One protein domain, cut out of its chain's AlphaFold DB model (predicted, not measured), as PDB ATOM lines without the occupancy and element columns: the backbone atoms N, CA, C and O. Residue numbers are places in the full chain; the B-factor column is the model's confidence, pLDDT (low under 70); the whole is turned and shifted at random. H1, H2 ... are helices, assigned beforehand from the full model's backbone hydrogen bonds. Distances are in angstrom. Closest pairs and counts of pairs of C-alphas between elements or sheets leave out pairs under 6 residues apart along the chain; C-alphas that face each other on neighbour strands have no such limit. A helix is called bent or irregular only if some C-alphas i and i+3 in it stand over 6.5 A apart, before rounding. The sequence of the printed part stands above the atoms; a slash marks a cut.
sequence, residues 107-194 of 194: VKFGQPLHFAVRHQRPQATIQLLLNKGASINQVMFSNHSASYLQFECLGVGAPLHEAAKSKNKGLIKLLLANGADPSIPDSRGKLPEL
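What this domain is: This is residues 107 to 194 of the 194 residues of an uncharacterized protein of Fonsecaea pedrosoi CBS 271.37 (UniProt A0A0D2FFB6). Two helical hairpins, H1 with H2 and H4 with H5, pack side by side with H1 next to H4, and the touching helices among these four stand at shallow tilts to each other, H1 and H4 running the same way and the two helices of each hairpin opposite ways. H3 lies away from this block at the other end of the longest span, touching no helix, and the closing stretch 178 to 194 runs from H5 out toward H3's end and folds back. The printed part has 88 residues with five named helices, H1 to H5 in order, and no named strand; the class is all helix, though helices hold 42 of the 88 residues, under half. The whole is compact, with a radius of gyration of the C-alphas of 11.9 A and spans of 32 by 26 by 20 A.

How they stand to each other: Start with H1, residues 112 to 118, and H2, residues 123 to 131: they touch as a helical hairpin at a shallow tilt of 31 degrees, opposite ways, the closest C-alphas being those of Leu 113 and Leu 129, 6.4 A apart. Go on to H3, residues 145 to 154, which is apart from H1 and H2. H4, residues 159 to 165, is apart from H2 and H3 but touches H1 the same way at a shallow tilt of 14 degrees; its Pro 159 and His 114 are the closest, with C-alphas 4.9 A apart. H5, residues 169 to 177, touches H4 as a second helical hairpin, opposite ways at 23 degrees, a shallow tilt, with the C-alphas of Ala 163 and Ile 172 closest at 5.6 A. H5 is close to but not clearly touching H2, where the closest C-alphas, of Gln 123 and Leu 174, are 7.8 A apart; H3 and H5 are apart. In the backbones of H1, H2, H4 and H5 every O i to N i+4 pair is within hydrogen-bond range; in H3 it is 4 of 6.

Where its parts are: Find C-alpha 112 at (10.101, 73.212, 14.970); from there H1 runs 9.9 A to C-alpha 118. H2 spans 12.1 A. Find C-alpha 145 at (25.503, 72.840, 5.546), where H3 begins its 14.8 A; it is irregular, with C-alphas 150 and 153 7.7 A apart. H4 spans 10.1 A, and H5 runs 12.0 A to C-alpha 177 at (10.726, 87.914, 26.588).

The domain as a whole: Look at Ala 146 and Gly 170 for the two C-alphas farthest apart, 32.8 A. The printed part has no cut and ends at the chain's last residue, 194. The link from H2 to H3, 13 residues, is long; the other three are tight. Mean pLDDT of the printed part is 90.6, and residues 109 to 110 are under 70.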
ATOM      1  N   VAL A 107      13.591  68.489  19.532       75.59
ATOM      2  CA  VAL A 107      13.597  69.859  19.010       75.59
ATOM      3  C   VAL A 107      14.837  70.202  18.176       75.59
ATOM      4  O   VAL A 107      14.846  71.218  17.486       75.59
ATOM      5  N   LYS A 108      15.887  69.370  18.225       70.53
ATOM      6  CA  LYS A 108      17.107  69.543  17.421       70.53
ATOM      7  C   LYS A 108      16.899  69.180  15.946       70.53
ATOM      8  O   LYS A 108      17.672  69.636  15.103       70.53
ATOM      9  N   PHE A 109      15.877  68.384  15.630       66.02
ATOM     10  CA  PHE A 109      15.526  67.995  14.264       66.02
ATOM     11  C   PHE A 109      14.307  68.791  13.777       66.02
ATOM     12  O   PHE A 109      13.392  69.072  14.542       66.02
ATOM     13  N   GLY A 110      14.295  69.184  12.499       68.22
ATOM     14  CA  GLY A 110      13.124  69.806  11.859       68.22
ATOM     15  C   GLY A 110      12.851  71.282  12.182       68.22
ATOM     16  O   GLY A 110      11.866  71.805  11.681       68.22
ATOM     17  N   GLN A 111      13.700  71.963  12.967       80.59
ATOM     18  CA  GLN A 111      13.570  73.403  13.298       80.59
ATOM     19  C   GLN A 111      12.150  73.815  13.742       80.59
ATOM     20  O   GLN A 111      11.606  74.813  13.259       80.59
ATOM     21  N   PRO A 112      11.523  73.069  14.669       83.75
ATOM     22  CA  PRO A 112      10.101  73.212  14.970       83.75
ATOM     23  C   PRO A 112       9.737  74.617  15.456       83.75
ATOM     24  O   PRO A 112       8.634  75.086  15.197       83.75
ATOM     25  N   LEU A 113      10.666  75.319  16.117       89.67
ATOM     26  CA  LEU A 113      10.437  76.686  16.579       89.67
ATOM     27  C   LEU A 113      10.311  77.679  15.416       89.67
ATOM     28  O   LEU A 113       9.406  78.511  15.441       89.67
ATOM     29  N   HIS A 114      11.142  77.572  14.373       90.34
ATOM     30  CA  HIS A 114      11.008  78.417  13.182       90.34
ATOM     31  C   HIS A 114       9.657  78.213  12.504       90.34
ATOM     32  O   HIS A 114       8.980  79.189  12.187       90.34
ATOM     33  N   PHE A 115       9.241  76.957  12.317       86.28
ATOM     34  CA  PHE A 115       7.953  76.642  11.696       86.28
ATOM     35  C   PHE A 115       6.770  77.063  12.568       86.28
ATOM     36  O   PHE A 115       5.801  77.601  12.036       86.28
ATOM     37  N   ALA A 116       6.847  76.883  13.889       88.43
ATOM     38  CA  ALA A 116       5.811  77.338  14.810       88.43
ATOM     39  C   ALA A 116       5.635  78.861  14.765       88.43
ATOM     40  O   ALA A 116       4.504  79.341  14.740       88.43
ATOM     41  N   VAL A 117       6.734  79.621  14.693       91.81
ATOM     42  CA  VAL A 117       6.687  81.085  14.567       91.81
ATOM     43  C   VAL A 117       6.165  81.508  13.193       91.81
ATOM     44  O   VAL A 117       5.243  82.319  13.126       91.81
ATOM     45  N   ARG A 118       6.691  80.934  12.103       89.71
ATOM     46  CA  ARG A 118       6.253  81.229  10.726       89.71
ATOM     47  C   ARG A 118       4.753  80.996  10.538       89.71
ATOM     48  O   ARG A 118       4.075  81.828   9.944       89.71
ATOM     49  N   HIS A 119       4.239  79.888  11.069       87.13
ATOM     50  CA  HIS A 119       2.821  79.527  11.002       87.13
ATOM     51  C   HIS A 119       1.984  80.110  12.148       87.13
ATOM     52  O   HIS A 119       0.815  79.761  12.282       87.13
ATOM     53  N   GLN A 120       2.566  80.987  12.974       89.84
ATOM     54  CA  GLN A 120       1.891  81.694  14.066       89.84
ATOM     55  C   GLN A 120       1.119  80.760  15.010       89.84
ATOM     56  O   GLN A 120      -0.021  81.027  15.396       89.84
ATOM     57  N   ARG A 121       1.744  79.637  15.377       87.78
ATOM     58  CA  ARG A 121       1.161  78.670  16.311       87.78
ATOM     59  C   ARG A 121       0.928  79.324  17.683       87.78
ATOM     60  O   ARG A 121       1.632  80.276  18.033       87.78
ATOM     61  N   PRO A 122      -0.046  78.830  18.472       88.08
ATOM     62  CA  PRO A 122      -0.372  79.414  19.768       88.08
ATOM     63  C   PRO A 122       0.852  79.550  20.681       88.08
ATOM     64  O   PRO A 122       1.755  78.711  20.659       88.08
ATOM     65  N   GLN A 123       0.846  80.562  21.553       90.03
ATOM     66  CA  GLN A 123       1.919  80.796  22.529       90.03
ATOM     67  C   GLN A 123       2.253  79.540  23.350       90.03
ATOM     68  O   GLN A 123       3.424  79.294  23.627       90.03
ATOM     69  N   ALA A 124       1.251  78.726  23.695       88.49
ATOM     70  CA  ALA A 124       1.451  77.461  24.401       88.49
ATOM     71  C   ALA A 124       2.376  76.497  23.636       88.49
ATOM     72  O   ALA A 124       3.270  75.904  24.233       88.49
ATOM     73  N   THR A 125       2.222  76.392  22.311       86.23
ATOM     74  CA  THR A 125       3.095  75.575  21.458       86.23
ATOM     75  C   THR A 125       4.517  76.126  21.453       86.23
ATOM     76  O   THR A 125       5.462  75.370  21.643       86.23
ATOM     77  N   ILE A 126       4.684  77.442  21.292       88.90
ATOM     78  CA  ILE A 126       6.008  78.086  21.306       88.90
ATOM     79  C   ILE A 126       6.706  77.852  22.652       88.90
ATOM     80  O   ILE A 126       7.867  77.443  22.679       88.90
ATOM     81  N   GLN A 127       5.991  78.041  23.765       89.91
ATOM     82  CA  GLN A 127       6.532  77.826  25.105       89.91
ATOM     83  C   GLN A 127       6.918  76.363  25.335       89.91
ATOM     84  O   GLN A 127       7.975  76.091  25.895       89.91
ATOM     85  N   LEU A 128       6.097  75.418  24.872       87.36
ATOM     86  CA  LEU A 128       6.408  73.995  24.955       87.36
ATOM     87  C   LEU A 128       7.708  73.664  24.207       87.36
ATOM     88  O   LEU A 128       8.565  72.979  24.761       87.36
ATOM     89  N   LEU A 129       7.880  74.171  22.982       88.85
ATOM     90  CA  LEU A 129       9.104  73.958  22.202       88.85
ATOM     91  C   LEU A 129      10.341  74.502  22.930       88.85
ATOM     92  O   LEU A 129      11.357  73.811  23.009       88.85
ATOM     93  N   LEU A 130      10.249  75.708  23.498       90.63
ATOM     94  CA  LEU A 130      11.331  76.321  24.273       90.63
ATOM     95  C   LEU A 130      11.655  75.508  25.535       90.63
ATOM     96  O   LEU A 130      12.818  75.195  25.778       90.63
ATOM     97  N   ASN A 131      10.637  75.072  26.285       89.51
ATOM     98  CA  ASN A 131      10.806  74.240  27.483       89.51
ATOM     99  C   ASN A 131      11.437  72.873  27.166       89.51
ATOM    100  O   ASN A 131      12.147  72.311  27.997       89.51
ATOM    101  N   LYS A 132      11.208  72.339  25.959       87.32
ATOM    102  CA  LYS A 132      11.845  71.108  25.460       87.32
ATOM    103  C   LYS A 132      13.245  71.346  24.866       87.32
ATOM    104  O   LYS A 132      13.859  70.404  24.372       87.32
ATOM    105  N   GLY A 133      13.770  72.575  24.937       88.83
ATOM    106  CA  GLY A 133      15.146  72.928  24.574       88.83
ATOM    107  C   GLY A 133      15.336  73.432  23.142       88.83
ATOM    108  O   GLY A 133      16.457  73.378  22.630       88.83
ATOM    109  N   ALA A 134      14.272  73.872  22.457       90.75
ATOM    110  CA  ALA A 134      14.410  74.471  21.132       90.75
ATOM    111  C   ALA A 134      15.256  75.747  21.229       90.75
ATOM    112  O   ALA A 134      14.992  76.616  22.059       90.75
ATOM    113  N   SER A 135      16.278  75.869  20.382       92.75
ATOM    114  CA  SER A 135      17.186  77.012  20.447       92.75
ATOM    115  C   SER A 135      16.519  78.271  19.897       92.75
ATOM    116  O   SER A 135      16.252  78.374  18.699       92.75
ATOM    117  N   ILE A 136      16.280  79.244  20.778       95.19
ATOM    118  CA  ILE A 136      15.616  80.509  20.440       95.19
ATOM    119  C   ILE A 136      16.425  81.390  19.479       95.19
ATOM    120  O   ILE A 136      15.856  82.216  18.774       95.19
ATOM    121  N   ASN A 137      17.740  81.173  19.422       95.99
ATOM    122  CA  ASN A 137      18.702  81.983  18.674       95.99
ATOM    123  C   ASN A 137      19.368  81.209  17.523       95.99
ATOM    124  O   ASN A 137      20.280  81.716  16.874       95.99
ATOM    125  N   GLN A 138      18.942  79.972  17.251       93.88
ATOM    126  CA  GLN A 138      19.520  79.189  16.164       93.88
ATOM    127  C   GLN A 138      19.087  79.740  14.803       93.88
ATOM    128  O   GLN A 138      17.899  79.802  14.495       93.88
ATOM    129  N   VAL A 139      20.057  80.071  13.953       92.85
ATOM    130  CA  VAL A 139      19.797  80.404  12.547       92.85
ATOM    131  C   VAL A 139      19.312  79.161  11.797       92.85
ATOM    132  O   VAL A 139      19.860  78.068  11.950       92.85
ATOM    133  N   MET A 140      18.264  79.318  10.994       88.80
ATOM    134  CA  MET A 140      17.677  78.242  10.204       88.80
ATOM    135  C   MET A 140      18.739  77.607   9.282       88.80
ATOM    136  O   MET A 140      19.529  78.283   8.634       88.80
ATOM    137  N   PHE A 141      18.760  76.279   9.274       87.57
ATOM    138  CA  PHE A 141      19.697  75.379   8.584       87.57
ATOM    139  C   PHE A 141      21.161  75.441   9.027       87.57
ATOM    140  O   PHE A 141      21.969  74.708   8.469       87.57
ATOM    141  N   SER A 142      21.515  76.204  10.066       87.31
ATOM    142  CA  SER A 142      22.914  76.347  10.511       87.31
ATOM    143  C   SER A 142      23.610  75.032  10.889       87.31
ATOM    144  O   SER A 142      24.832  74.947  10.853       87.31
ATOM    145  N   ASN A 143      22.845  73.991  11.228       84.98
ATOM    146  CA  ASN A 143      23.339  72.652  11.551       84.98
ATOM    147  C   ASN A 143      23.342  71.676  10.358       84.98
ATOM    148  O   ASN A 143      23.665  70.504  10.540       84.98
ATOM    149  N   HIS A 144      22.968  72.123   9.157       83.47
ATOM    150  CA  HIS A 144      22.928  71.303   7.950       83.47
ATOM    151  C   HIS A 144      23.461  72.092   6.748       83.47
ATOM    152  O   HIS A 144      22.703  72.747   6.029       83.47
ATOM    153  N   SER A 145      24.776  72.009   6.517       86.29
ATOM    154  CA  SER A 145      25.503  72.840   5.546       86.29
ATOM    155  C   SER A 145      24.896  72.832   4.142       86.29
ATOM    156  O   SER A 145      24.791  73.885   3.520       86.29
ATOM    157  N   ALA A 146      24.440  71.673   3.651       85.72
ATOM    158  CA  ALA A 146      23.819  71.573   2.328       85.72
ATOM    159  C   ALA A 146      22.516  72.387   2.227       85.72
ATOM    160  O   ALA A 146      22.323  73.113   1.255       85.72
ATOM    161  N   SER A 147      21.647  72.328   3.244       83.65
ATOM    162  CA  SER A 147      20.422  73.145   3.262       83.65
ATOM    163  C   SER A 147      20.722  74.613   3.523       83.65
ATOM    164  O   SER A 147      20.063  75.468   2.944       83.65
ATOM    165  N   TYR A 148      21.716  74.917   4.362       85.70
ATOM    166  CA  TYR A 148      22.118  76.299   4.603       85.70
ATOM    167  C   TYR A 148      22.534  76.974   3.297       85.70
ATOM    168  O   TYR A 148      21.941  77.982   2.934       85.70
ATOM    169  N   LEU A 149      23.455  76.365   2.540       87.90
ATOM    170  CA  LEU A 149      23.899  76.881   1.240       87.90
ATOM    171  C   LEU A 149      22.750  76.986   0.230       87.90
ATOM    172  O   LEU A 149      22.670  77.953  -0.523       87.90
ATOM    173  N   GLN A 150      21.829  76.019   0.231       86.25
ATOM    174  CA  GLN A 150      20.667  76.036  -0.658       86.25
ATOM    175  C   GLN A 150      19.736  77.233  -0.404       86.25
ATOM    176  O   GLN A 150      19.146  77.756  -1.349       86.25
ATOM    177  N   PHE A 151      19.586  77.662   0.852       86.56
ATOM    178  CA  PHE A 151      18.638  78.710   1.247       86.56
ATOM    179  C   PHE A 151      19.301  80.020   1.696       86.56
ATOM    180  O   PHE A 151      18.598  80.970   2.043       86.56
ATOM    181  N   GLU A 152      20.630  80.114   1.650       88.00
ATOM    182  CA  GLU A 152      21.414  81.272   2.093       88.00
ATOM    183  C   GLU A 152      20.940  82.576   1.434       88.00
ATOM    184  O   GLU A 152      20.759  83.601   2.098       88.00
ATOM    185  N   CYS A 153      20.635  82.529   0.135       89.79
ATOM    186  CA  CYS A 153      20.177  83.687  -0.633       89.79
ATOM    187  C   CYS A 153      18.799  84.224  -0.192       89.79
ATOM    188  O   CYS A 153      18.460  85.371  -0.503       89.79
ATOM    189  N   LEU A 154      18.015  83.438   0.556       89.00
ATOM    190  CA  LEU A 154      16.681  83.817   1.031       89.00
ATOM    191  C   LEU A 154      16.695  84.613   2.345       89.00
ATOM    192  O   LEU A 154      15.634  85.070   2.774       89.00
ATOM    193  N   GLY A 155      17.853  84.796   2.991       90.78
ATOM    194  CA  GLY A 155      17.906  85.418   4.322       90.78
ATOM    195  C   GLY A 155      17.256  84.517   5.373       90.78
ATOM    196  O   GLY A 155      16.267  84.885   6.022       90.78
ATOM    197  N   VAL A 156      17.753  83.282   5.474       91.50
ATOM    198  CA  VAL A 156      17.360  82.340   6.526       91.50
ATOM    199  C   VAL A 156      17.977  82.794   7.849       91.50
ATOM    200  O   VAL A 156      19.165  83.096   7.916       91.50
ATOM    201  N   GLY A 157      17.154  82.914   8.892       94.26
ATOM    202  CA  GLY A 157      17.514  83.600  10.135       94.26
ATOM    203  C   GLY A 157      17.096  82.844  11.391       94.26
ATOM    204  O   GLY A 157      16.691  81.679  11.335       94.26
ATOM    205  N   ALA A 158      17.210  83.502  12.540       95.87
ATOM    206  CA  ALA A 158      16.683  83.006  13.807       95.87
ATOM    207  C   ALA A 158      15.137  83.056  13.812       95.87
ATOM    208  O   ALA A 158      14.541  83.737  12.973       95.87
ATOM    209  N   PRO A 159      14.452  82.389  14.761       95.27
ATOM    210  CA  PRO A 159      13.000  82.500  14.920       95.27
ATOM    211  C   PRO A 159      12.490  83.951  14.951       95.27
ATOM    212  O   PRO A 159      11.414  84.241  14.430       95.27
ATOM    213  N   LEU A 160      13.283  84.886  15.489       97.00
ATOM    214  CA  LEU A 160      12.939  86.307  15.519       97.00
ATOM    215  C   LEU A 160      12.817  86.935  14.116       97.00
ATOM    216  O   LEU A 160      11.951  87.783  13.917       97.00
ATOM    217  N   HIS A 161      13.592  86.484  13.120       96.52
ATOM    218  CA  HIS A 161      13.429  86.922  11.726       96.52
ATOM    219  C   HIS A 161      12.085  86.488  11.140       96.52
ATOM    220  O   HIS A 161      11.467  87.254  10.408       96.52
ATOM    221  N   GLU A 162      11.600  85.288  11.467       93.99
ATOM    222  CA  GLU A 162      10.283  84.822  11.009       93.99
ATOM    223  C   GLU A 162       9.146  85.626  11.673       93.99
ATOM    224  O   GLU A 162       8.181  86.019  11.010       93.99
ATOM    225  N   ALA A 163       9.287  85.972  12.959       95.63
ATOM    226  CA  ALA A 163       8.343  86.856  13.650       95.63
ATOM    227  C   ALA A 163       8.333  88.279  13.053       95.63
ATOM    228  O   ALA A 163       7.260  88.839  12.827       95.63
ATOM    229  N   ALA A 164       9.506  88.830  12.733       95.52
ATOM    230  CA  ALA A 164       9.649  90.123  12.062       95.52
ATOM    231  C   ALA A 164       9.006  90.122  10.661       95.52
ATOM    232  O   ALA A 164       8.193  90.994  10.350       95.52
ATOM    233  N   LYS A 165       9.269  89.089   9.842       93.42
ATOM    234  CA  LYS A 165       8.667  88.922   8.501       93.42
ATOM    235  C   LYS A 165       7.134  88.889   8.547       93.42
ATOM    236  O   LYS A 165       6.488  89.462   7.674       93.42
ATOM    237  N   SER A 166       6.550  88.261   9.571       91.61
ATOM    238  CA  SER A 166       5.090  88.236   9.774       91.61
ATOM    239  C   SER A 166       4.514  89.531  10.369       91.61
ATOM    240  O   SER A 166       3.294  89.664  10.458       91.61
ATOM    241  N   LYS A 167       5.362  90.491  10.776       92.14
ATOM    242  CA  LYS A 167       4.995  91.746  11.467       92.14
ATOM    243  C   LYS A 167       4.140  91.525  12.721       92.14
ATOM    244  O   LYS A 167       3.396  92.410  13.154       92.14
ATOM    245  N   ASN A 168       4.237  90.342  13.326       92.44
ATOM    246  CA  ASN A 168       3.447  89.983  14.490       92.44
ATOM    247  C   ASN A 168       4.136  90.491  15.767       92.44
ATOM    248  O   ASN A 168       4.969  89.815  16.369       92.44
ATOM    249  N   LYS A 169       3.746  91.693  16.208       94.17
ATOM    250  CA  LYS A 169       4.274  92.331  17.429       94.17
ATOM    251  C   LYS A 169       4.113  91.469  18.685       94.17
ATOM    252  O   LYS A 169       4.933  91.571  19.593       94.17
ATOM    253  N   GLY A 170       3.063  90.646  18.757       94.33
ATOM    254  CA  GLY A 170       2.845  89.717  19.867       94.33
ATOM    255  C   GLY A 170       3.913  88.627  19.904       94.33
ATOM    256  O   GLY A 170       4.530  88.415  20.945       94.33
ATOM    257  N   LEU A 171       4.197  88.009  18.754       94.75
ATOM    258  CA  LEU A 171       5.257  87.006  18.618       94.75
ATOM    259  C   LEU A 171       6.650  87.593  18.844       94.75
ATOM    260  O   LEU A 171       7.456  86.974  19.532       94.75
ATOM    261  N   ILE A 172       6.919  88.799  18.337       96.54
ATOM    262  CA  ILE A 172       8.182  89.501  18.598       96.54
ATOM    263  C   ILE A 172       8.379  89.691  20.108       96.54
ATOM    264  O   ILE A 172       9.408  89.294  20.648       96.54
ATOM    265  N   LYS A 173       7.373  90.231  20.812       96.12
ATOM    266  CA  LYS A 173       7.430  90.403  22.272       96.12
ATOM    267  C   LYS A 173       7.615  89.076  23.005       96.12
ATOM    268  O   LYS A 173       8.404  89.020  23.941       96.12
ATOM    269  N   LEU A 174       6.916  88.024  22.579       95.65
ATOM    270  CA  LEU A 174       7.018  86.694  23.177       95.65
ATOM    271  C   LEU A 174       8.434  86.117  23.050       95.65
ATOM    272  O   LEU A 174       8.975  85.612  24.031       95.65
ATOM    273  N   LEU A 175       9.039  86.202  21.862       96.83
ATOM    274  CA  LEU A 175      10.395  85.708  21.618       96.83
ATOM    275  C   LEU A 175      11.436  86.525  22.393       96.83
ATOM    276  O   LEU A 175      12.278  85.945  23.071       96.83
ATOM    277  N   LEU A 176      11.348  87.860  22.371       97.09
ATOM    278  CA  LEU A 176      12.250  88.728  23.141       97.09
ATOM    279  C   LEU A 176      12.153  88.452  24.651       97.09
ATOM    280  O   LEU A 176      13.175  88.346  25.321       97.09
ATOM    281  N   ALA A 177      10.940  88.259  25.180       95.87
ATOM    282  CA  ALA A 177      10.726  87.914  26.588       95.87
ATOM    283  C   ALA A 177      11.324  86.550  26.981       95.87
ATOM    284  O   ALA A 177      11.619  86.333  28.152       95.87
ATOM    285  N   ASN A 178      11.527  85.649  26.014       95.98
ATOM    286  CA  ASN A 178      12.177  84.351  26.209       95.98
ATOM    287  C   ASN A 178      13.686  84.369  25.869       95.98
ATOM    288  O   ASN A 178      14.308  83.310  25.814       95.98
ATOM    289  N   GLY A 179      14.290  85.546  25.655       96.51
ATOM    290  CA  GLY A 179      15.735  85.689  25.436       96.51
ATOM    291  C   GLY A 179      16.186  85.643  23.972       96.51
ATOM    292  O   GLY A 179      17.354  85.350  23.706       96.51
ATOM    293  N   ALA A 180      15.289  85.917  23.020       97.41
ATOM    294  CA  ALA A 180      15.682  86.083  21.623       97.41
ATOM    295  C   ALA A 180      16.609  87.297  21.471       97.41
ATOM    296  O   ALA A 180      16.297  88.386  21.953       97.41
ATOM    297  N   ASP A 181      17.728  87.106  20.781       97.52
ATOM    298  CA  ASP A 181      18.741  88.134  20.568       97.52
ATOM    299  C   ASP A 181      18.525  88.833  19.209       97.52
ATOM    300  O   ASP A 181      18.723  88.215  18.156       97.52
ATOM    301  N   PRO A 182      18.121  90.120  19.191       96.97
ATOM    302  CA  PRO A 182      17.896  90.868  17.956       96.97
ATOM    303  C   PRO A 182      19.189  91.282  17.241       96.97
ATOM    304  O   PRO A 182      19.113  91.847  16.153       96.97
ATOM    305  N   SER A 183      20.364  91.031  17.828       97.10
ATOM    306  CA  SER A 183      21.661  91.335  17.212       97.10
ATOM    307  C   SER A 183      22.162  90.240  16.264       97.10
ATOM    308  O   SER A 183      23.150  90.448  15.558       97.10
ATOM    309  N   ILE A 184      21.478  89.093  16.203       96.67
ATOM    310  CA  ILE A 184      21.849  87.979  15.324       96.67
ATOM    311  C   ILE A 184      21.454  88.311  13.877       96.67
ATOM    312  O   ILE A 184      20.268  88.520  13.603       96.67
ATOM    313  N   PRO A 185      22.403  88.333  12.923       96.41
ATOM    314  CA  PRO A 185      22.082  88.512  11.515       96.41
ATOM    315  C   PRO A 185      21.499  87.235  10.893       96.41
ATOM    316  O   PRO A 185      21.791  86.118  11.322       96.41
ATOM    317  N   ASP A 186      20.689  87.396   9.849       95.93
ATOM    318  CA  ASP A 186      20.341  86.300   8.947       95.93
ATOM    319  C   ASP A 186      21.531  85.923   8.049       95.93
ATOM    320  O   ASP A 186      22.598  86.544   8.067       95.93
ATOM    321  N   SER A 187      21.324  84.925   7.198       94.43
ATOM    322  CA  SER A 187      22.303  84.472   6.208       94.43
ATOM    323  C   SER A 187      22.718  85.528   5.169       94.43
ATOM    324  O   SER A 187      23.652  85.305   4.408       94.43
ATOM    325  N   ARG A 188      22.047  86.686   5.118       93.99
ATOM    326  CA  ARG A 188      22.386  87.837   4.267       93.99
ATOM    327  C   ARG A 188      23.006  88.998   5.049       93.99
ATOM    328  O   ARG A 188      23.183  90.077   4.480       93.99
ATOM    329  N   GLY A 189      23.306  88.810   6.333       94.97
ATOM    330  CA  GLY A 189      23.856  89.852   7.197       94.97
ATOM    331  C   GLY A 189      22.819  90.850   7.725       94.97
ATOM    332  O   GLY A 189      23.206  91.881   8.269       94.97
ATOM    333  N   LYS A 190      21.514  90.599   7.556       96.36
ATOM    334  CA  LYS A 190      20.447  91.510   7.990       96.36
ATOM    335  C   LYS A 190      19.935  91.169   9.384       96.36
ATOM    336  O   LYS A 190      19.675  90.011   9.708       96.36
ATOM    337  N   LEU A 191      19.711  92.200  10.187       96.73
ATOM    338  CA  LEU A 191      19.021  92.087  11.472       96.73
ATOM    339  C   LEU A 191      17.500  91.944  11.265       96.73
ATOM    340  O   LEU A 191      16.990  92.349  10.215       96.73
ATOM    341  N   PRO A 192      16.758  91.374  12.231       94.23
ATOM    342  CA  PRO A 192      15.301  91.320  12.161       94.23
ATOM    343  C   PRO A 192      14.686  92.732  12.171       94.23
ATOM    344  O   PRO A 192      15.049  93.578  12.987       94.23
ATOM    345  N   GLU A 193      13.730  92.984  11.274       92.84
ATOM    346  CA  GLU A 193      12.995  94.256  11.172       92.84
ATOM    347  C   GLU A 193      11.820  94.284  12.174       92.84
ATOM    348  O   GLU A 193      10.720  93.825  11.856       92.84
ATOM    349  N   LEU A 194      12.071  94.751  13.406       90.90
ATOM    350  CA  LEU A 194      11.123  94.710  14.541       90.90
ATOM    351  C   LEU A 194      10.021  95.786  14.520       90.90
ATOM    352  O   LEU A 194      10.291  96.927  14.086       90.90
TER     353      LEU A 194